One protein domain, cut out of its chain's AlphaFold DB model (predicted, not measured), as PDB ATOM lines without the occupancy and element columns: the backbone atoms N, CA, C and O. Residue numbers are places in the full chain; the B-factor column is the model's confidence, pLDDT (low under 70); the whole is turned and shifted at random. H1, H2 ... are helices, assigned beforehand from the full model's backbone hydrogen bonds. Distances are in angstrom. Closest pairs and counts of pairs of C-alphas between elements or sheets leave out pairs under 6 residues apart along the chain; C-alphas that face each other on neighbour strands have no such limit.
ATOM      1  N   GLU A  65      19.605 -31.916 -15.888       56.16
ATOM      2  CA  GLU A  65      20.326 -30.784 -15.328       56.16
ATOM      3  C   GLU A  65      21.743 -31.273 -15.030       56.16
ATOM      4  O   GLU A  65      21.965 -32.206 -14.251       56.16
ATOM      5  N   LYS A  66      22.720 -30.693 -15.729       50.09
ATOM      6  CA  LYS A  66      24.122 -30.876 -15.373       50.09
ATOM      7  C   LYS A  66      24.308 -30.209 -14.015       50.09
ATOM      8  O   LYS A  66      24.356 -28.989 -13.956       50.09
ATOM      9  N   GLY A  67      24.429 -31.011 -12.960       52.72
ATOM     10  CA  GLY A  67      24.856 -30.514 -11.653       52.72
ATOM     11  C   GLY A  67      23.822 -30.610 -10.541       52.72
ATOM     12  O   GLY A  67      23.670 -29.660  -9.783       52.72
ATOM     13  N   ILE A  68      23.183 -31.770 -10.357       57.75
ATOM     14  CA  ILE A  68      22.864 -32.128  -8.970       57.75
ATOM     15  C   ILE A  68      24.225 -32.306  -8.290       57.75
ATOM     16  O   ILE A  68      24.977 -33.201  -8.685       57.75
ATOM     17  N   GLU A  69      24.569 -31.436  -7.339       61.91
ATOM     18  CA  GLU A  69      25.678 -31.689  -6.417       61.91
ATOM     19  C   GLU A  69      25.347 -32.975  -5.663       61.91
ATOM     20  O   GLU A  69      24.545 -33.007  -4.730       61.91
ATOM     21  N   VAL A  70      25.899 -34.083  -6.148       62.34
ATOM     22  CA  VAL A  70      25.840 -35.346  -5.431       62.34
ATOM     23  C   VAL A  70      26.844 -35.215  -4.297       62.34
ATOM     24  O   VAL A  70      27.993 -34.844  -4.539       62.34
ATOM     25  N   ALA A  71      26.407 -35.491  -3.069       68.75
ATOM     26  CA  ALA A  71      27.300 -35.556  -1.920       68.75
ATOM     27  C   ALA A  71      28.521 -36.442  -2.234       68.75
ATOM     28  O   ALA A  71      28.418 -37.391  -3.013       68.75
ATOM     29  N   GLU A  72      29.661 -36.170  -1.590       72.88
ATOM     30  CA  GLU A  72      30.908 -36.936  -1.773       72.88
ATOM     31  C   GLU A  72      30.719 -38.452  -1.592       72.88
ATOM     32  O   GLU A  72      31.489 -39.258  -2.109       72.88
ATOM     33  N   SER A  73      29.675 -38.855  -0.865       77.31
ATOM     34  CA  SER A  73      29.226 -40.237  -0.743       77.31
ATOM     35  C   SER A  73      27.705 -40.318  -0.849       77.31
ATOM     36  O   SER A  73      26.984 -39.556  -0.206       77.31
ATOM     37  N   LEU A  74      27.218 -41.282  -1.632       78.38
ATOM     38  CA  LEU A  74      25.796 -41.565  -1.806       78.38
ATOM     39  C   LEU A  74      25.495 -42.996  -1.349       78.38
ATOM     40  O   LEU A  74      26.054 -43.952  -1.888       78.38
ATOM     41  N   LEU A  75      24.583 -43.148  -0.387       84.75
ATOM     42  CA  LEU A  75      24.020 -44.452  -0.046       84.75
ATOM     43  C   LEU A  75      22.947 -44.815  -1.073       84.75
ATOM     44  O   LEU A  75      21.952 -44.106  -1.213       84.75
ATOM     45  N   ILE A  76      23.141 -45.934  -1.769       84.62
ATOM     46  CA  ILE A  76      22.175 -46.464  -2.730       84.62
ATOM     47  C   ILE A  76      21.681 -47.804  -2.206       84.62
ATOM     48  O   ILE A  76      22.475 -48.709  -1.951       84.62
ATOM     49  N   VAL A  77      20.364 -47.926  -2.063       85.88
ATOM     50  CA  VAL A  77      19.717 -49.190  -1.713       85.88
ATOM     51  C   VAL A  77      19.158 -49.804  -2.989       85.88
ATOM     52  O   VAL A  77      18.410 -49.154  -3.720       85.88
ATOM     53  N   CYS A  78      19.519 -51.055  -3.257       85.94
ATOM     54  CA  CYS A  78      18.929 -51.862  -4.317       85.94
ATOM     55  C   CYS A  78      18.550 -53.237  -3.769       85.94
ATOM     56  O   CYS A  78      19.210 -53.767  -2.874       85.94
ATOM     57  N   MET A  79      17.515 -53.838  -4.343       84.31
ATOM     58  CA  MET A  79      17.068 -55.183  -3.998       84.31
ATOM     59  C   MET A  79      16.907 -56.036  -5.253       84.31
ATOM     60  O   MET A  79      16.600 -55.538  -6.332       84.31
ATOM     61  N   GLY A  80      17.082 -57.343  -5.092       86.44
ATOM     62  CA  GLY A  80      16.797 -58.343  -6.110       86.44
ATOM     63  C   GLY A  80      16.033 -59.504  -5.489       86.44
ATOM     64  O   GLY A  80      16.232 -59.832  -4.322       86.44
ATOM     65  N   ARG A  81      15.145 -60.141  -6.260       90.31
ATOM     66  CA  ARG A  81      14.490 -61.394  -5.832       90.31
ATOM     67  C   ARG A  81      15.475 -62.564  -5.749       90.31
ATOM     68  O   ARG A  81      15.194 -63.540  -5.063       90.31
ATOM     69  N   THR A  82      16.605 -62.442  -6.439       94.62
ATOM     70  CA  THR A  82      17.740 -63.361  -6.411       94.62
ATOM     71  C   THR A  82      19.024 -62.577  -6.167       94.62
ATOM     72  O   THR A  82      19.088 -61.370  -6.431       94.62
ATOM     73  N   GLU A  83      20.062 -63.271  -5.710       94.12
ATOM     74  CA  GLU A  83      21.403 -62.706  -5.545       94.12
ATOM     75  C   GLU A  83      21.931 -62.116  -6.862       94.12
ATOM     76  O   GLU A  83      22.407 -60.982  -6.902       94.12
ATOM     77  N   GLN A  84      21.742 -62.832  -7.977       95.81
ATOM     78  CA  GLN A  84      22.187 -62.382  -9.297       95.81
ATOM     79  C   GLN A  84      21.496 -61.081  -9.720       95.81
ATOM     80  O   GLN A  84      22.135 -60.215 -10.313       95.81
ATOM     81  N   ALA A  85      20.208 -60.912  -9.402       91.75
ATOM     82  CA  ALA A  85      19.481 -59.684  -9.714       91.75
ATOM     83  C   ALA A  85      19.993 -58.492  -8.888       91.75
ATOM     84  O   ALA A  85      20.134 -57.393  -9.426       91.75
ATOM     85  N   ALA A  86      20.318 -58.707  -7.608       90.69
ATOM     86  CA  ALA A  86      20.900 -57.671  -6.758       90.69
ATOM     87  C   ALA A  86      22.288 -57.239  -7.267       90.69
ATOM     88  O   ALA A  86      22.553 -56.043  -7.404       90.69
ATOM     89  N   HIS A  87      23.144 -58.198  -7.634       92.38
ATOM     90  CA  HIS A  87      24.451 -57.902  -8.225       92.38
ATOM     91  C   HIS A  87      24.316 -57.177  -9.569       92.38
ATOM     92  O   HIS A  87      24.997 -56.179  -9.799       92.38
ATOM     93  N   HIS A  88      23.375 -57.596 -10.418       92.44
ATOM     94  CA  HIS A  88      23.125 -56.940 -11.699       92.44
ATOM     95  C   HIS A  88      22.697 -55.475 -11.537       92.44
ATOM     96  O   HIS A  88      23.178 -54.617 -12.275       92.44
ATOM     97  N   ALA A  89      21.829 -55.170 -10.566       90.25
ATOM     98  CA  ALA A  89      21.428 -53.796 -10.275       90.25
ATOM     99  C   ALA A  89      22.631 -52.935  -9.854       90.25
ATOM    100  O   ALA A  89      22.810 -51.830 -10.373       90.25
ATOM    101  N   MET A  90      23.499 -53.463  -8.984       89.44
ATOM    102  CA  MET A  90      24.725 -52.772  -8.571       89.44
ATOM    103  C   MET A  90      25.693 -52.550  -9.734       89.44
ATOM    104  O   MET A  90      26.235 -51.454  -9.889       89.44
ATOM    105  N   ASP A  91      25.891 -53.553 -10.583       92.12
ATOM    106  CA  ASP A  91      26.764 -53.432 -11.750       92.12
ATOM    107  C   ASP A  91      26.198 -52.463 -12.792       92.12
ATOM    108  O   ASP A  91      26.951 -51.735 -13.439       92.12
ATOM    109  N   PHE A  92      24.872 -52.396 -12.932       90.62
ATOM    110  CA  PHE A  92      24.214 -51.421 -13.794       90.62
ATOM    111  C   PHE A  92      24.446 -49.986 -13.309       90.62
ATOM    112  O   PHE A  92      24.799 -49.128 -14.115       90.62
ATOM    113  N   ILE A  93      24.338 -49.724 -12.002       88.62
ATOM    114  CA  ILE A  93      24.643 -48.407 -11.419       88.62
ATOM    115  C   ILE A  93      26.090 -48.002 -11.721       88.62
ATOM    116  O   ILE A  93      26.339 -46.896 -12.204       88.62
ATOM    117  N   LYS A  94      27.045 -48.916 -11.507       87.94
ATOM    118  CA  LYS A  94      28.478 -48.668 -11.746       87.94
ATOM    119  C   LYS A  94      28.801 -48.328 -13.203       87.94
ATOM    120  O   LYS A  94      29.773 -47.618 -13.447       87.94
ATOM    121  N   LYS A  95      28.003 -48.797 -14.171       90.56
ATOM    122  CA  LYS A  95      28.172 -48.462 -15.599       90.56
ATOM    123  C   LYS A  95      27.828 -47.006 -15.920       90.56
ATOM    124  O   LYS A  95      28.317 -46.483 -16.918       90.56
ATOM    125  N   PHE A  96      27.026 -46.339 -15.088       85.19
ATOM    126  CA  PHE A  96      26.564 -44.969 -15.322       85.19
ATOM    127  C   PHE A  96      26.873 -44.032 -14.138       85.19
ATOM    128  O   PHE A  96      25.968 -43.375 -13.624       85.19
ATOM    129  N   PRO A  97      28.149 -43.888 -13.726       77.94
ATOM    130  CA  PRO A  97      28.516 -43.197 -12.485       77.94
ATOM    131  C   PRO A  97      28.187 -41.696 -12.494       77.94
ATOM    132  O   PRO A  97      28.049 -41.083 -11.444       77.94
ATOM    133  N   LYS A  98      28.049 -41.092 -13.682       76.88
ATOM    134  CA  LYS A  98      27.716 -39.668 -13.864       76.88
ATOM    135  C   LYS A  98      26.222 -39.412 -14.089       76.88
ATOM    136  O   LYS A  98      25.840 -38.268 -14.317       76.88
ATOM    137  N   ASN A  99      25.386 -40.453 -14.096       79.81
ATOM    138  CA  ASN A  99      23.952 -40.313 -14.317       79.81
ATOM    139  C   ASN A  99      23.191 -40.496 -12.993       79.81
ATOM    140  O   ASN A  99      22.945 -41.637 -12.608       79.81
ATOM    141  N   PRO A 100      22.769 -39.410 -12.318       78.25
ATOM    142  CA  PRO A 100      22.076 -39.505 -11.033       78.25
ATOM    143  C   PRO A 100      20.680 -40.142 -11.136       78.25
ATOM    144  O   PRO A 100      20.160 -40.634 -10.137       78.25
ATOM    145  N   TYR A 101      20.076 -40.203 -12.330       81.06
ATOM    146  CA  TYR A 101      18.766 -40.839 -12.508       81.06
ATOM    147  C   TYR A 101      18.826 -42.356 -12.383       81.06
ATOM    148  O   TYR A 101      17.856 -42.956 -11.932       81.06
ATOM    149  N   VAL A 102      19.939 -42.982 -12.767       84.25
ATOM    150  CA  VAL A 102      20.086 -44.441 -12.685       84.25
ATOM    151  C   VAL A 102      19.941 -44.938 -11.239       84.25
ATOM    152  O   VAL A 102      19.039 -45.742 -10.992       84.25
ATOM    153  N   PRO A 103      20.736 -44.457 -10.263       84.69
ATOM    154  CA  PRO A 103      20.555 -44.858  -8.875       84.69
ATOM    155  C   PRO A 103      19.241 -44.337  -8.283       84.69
ATOM    156  O   PRO A 103      18.613 -45.063  -7.520       84.69
ATOM    157  N   TYR A 104      18.770 -43.143  -8.666       83.31
ATOM    158  CA  TYR A 104      17.484 -42.614  -8.195       83.31
ATOM    159  C   TYR A 104      16.305 -43.524  -8.565       83.31
ATOM    160  O   TYR A 104      15.537 -43.917  -7.691       83.31
ATOM    161  N   LEU A 105      16.174 -43.907  -9.838       83.12
ATOM    162  CA  LEU A 105      15.071 -44.751 -10.309       83.12
ATOM    163  C   LEU A 105      15.126 -46.157  -9.694       83.12
ATOM    164  O   LEU A 105      14.092 -46.702  -9.305       83.12
ATOM    165  N   LEU A 106      16.324 -46.732  -9.556       83.88
ATOM    166  CA  LEU A 106      16.505 -48.036  -8.910       83.88
ATOM    167  C   LEU A 106      16.156 -47.984  -7.419       83.88
ATOM    168  O   LEU A 106      15.448 -48.861  -6.917       83.88
ATOM    169  N   MET A 107      16.571 -46.931  -6.719       84.06
ATOM    170  CA  MET A 107      16.224 -46.743  -5.315       84.06
ATOM    171  C   MET A 107      14.718 -46.527  -5.139       84.06
ATOM    172  O   MET A 107      14.122 -47.140  -4.260       84.06
ATOM    173  N   GLN A 108      14.069 -45.747  -6.012       82.00
ATOM    174  CA  GLN A 108      12.611 -45.608  -5.988       82.00
ATOM    175  C   GLN A 108      11.915 -46.961  -6.134       82.00
ATOM    176  O   GLN A 108      11.002 -47.242  -5.364       82.00
ATOM    177  N   SER A 109      12.378 -47.816  -7.055       79.06
ATOM    178  CA  SER A 109      11.796 -49.146  -7.283       79.06
ATOM    179  C   SER A 109      11.863 -50.065  -6.054       79.06
ATOM    180  O   SER A 109      10.984 -50.900  -5.863       79.06
ATOM    181  N   THR A 110      12.860 -49.861  -5.185       79.88
ATOM    182  CA  THR A 110      13.075 -50.648  -3.959       79.88
ATOM    183  C   THR A 110      11.977 -50.414  -2.917       79.88
ATOM    184  O   THR A 110      11.640 -51.316  -2.156       79.88
ATOM    185  N   PHE A 111      11.389 -49.214  -2.884       75.00
ATOM    186  CA  PHE A 111      10.370 -48.837  -1.897       75.00
ATOM    187  C   PHE A 111       8.940 -48.878  -2.448       75.00
ATOM    188  O   PHE A 111       7.991 -48.526  -1.744       75.00
ATOM    189  N   VAL A 112       8.759 -49.311  -3.699       73.62
ATOM    190  CA  VAL A 112       7.423 -49.518  -4.258       73.62
ATOM    191  C   VAL A 112       6.818 -50.741  -3.574       73.62
ATOM    192  O   VAL A 112       7.400 -51.826  -3.592       73.62
ATOM    193  N   LYS A 113       5.637 -50.575  -2.958       71.25
ATOM    194  CA  LYS A 113       4.845 -51.717  -2.477       71.25
ATOM    195  C   LYS A 113       4.721 -52.709  -3.631       71.25
ATOM    196  O   LYS A 113       4.421 -52.247  -4.731       71.25
TER     197      LYS A 113
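What this domain is: This is residues 65 to 113 of the 118 residues of the protein "KAsynt_C_assoc domain-containing protein" of Ramazzottius varieornatus (UniProt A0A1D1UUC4). Two helices, H1 and H2, joined by a tight link, run opposite ways and nearly side by side, as a loose helical hairpin. A long stretch with no named element, residues 65 to 82, comes first and runs the length of this pair to reach the beginning of H1. The printed part has 49 residues, with two named helices in the order H1, H2 and no named strand; the class is all helix, though under half of the residues, 23 of 49, are in named elements. It is only just compact, close to loose, with a radius of gyration of the C-alphas of 11.4 A, and spans 34 by 24 by 17 A.

Where its parts are: The printed part begins at Glu 65, C-alpha at (20.326, -30.784, -15.328), and residues 65 to 82 lead to H1. H1, residues 83 to 95, begins at C-alpha 83, (21.403, -62.706, -5.545), and is 18.7 A long from first to last C-alpha. H2, residues 101 to 110, is 14.2 A long and ends at C-alpha 110, (13.075, -50.648, -3.959). Residues 111 to 113 follow it.

How they stand to each other: H1 and H2 form a helical hairpin, two helices in succession that run opposite ways, at a shallow tilt of 22 degrees. They only just touch, with 3 pairs of C-alphas within 8 A, and H1 does so with residues 89 to 93 alone. Their closest C-alphas, those of Ile 93 and Pro 103, are 6.0 A apart; their centres are 12.1 A apart. In both H1 and H2 every O i to N i+4 pair is within hydrogen-bond range.

The domain as a whole: The two C-alphas farthest apart, those of Lys 66 and Thr 82, are 34.3 A apart. The printed part has no cut. The link from H1 to H2, of 5 residues, is tight. The mean pLDDT of the printed part is 80.9, and residues 65 to 71 are under 70.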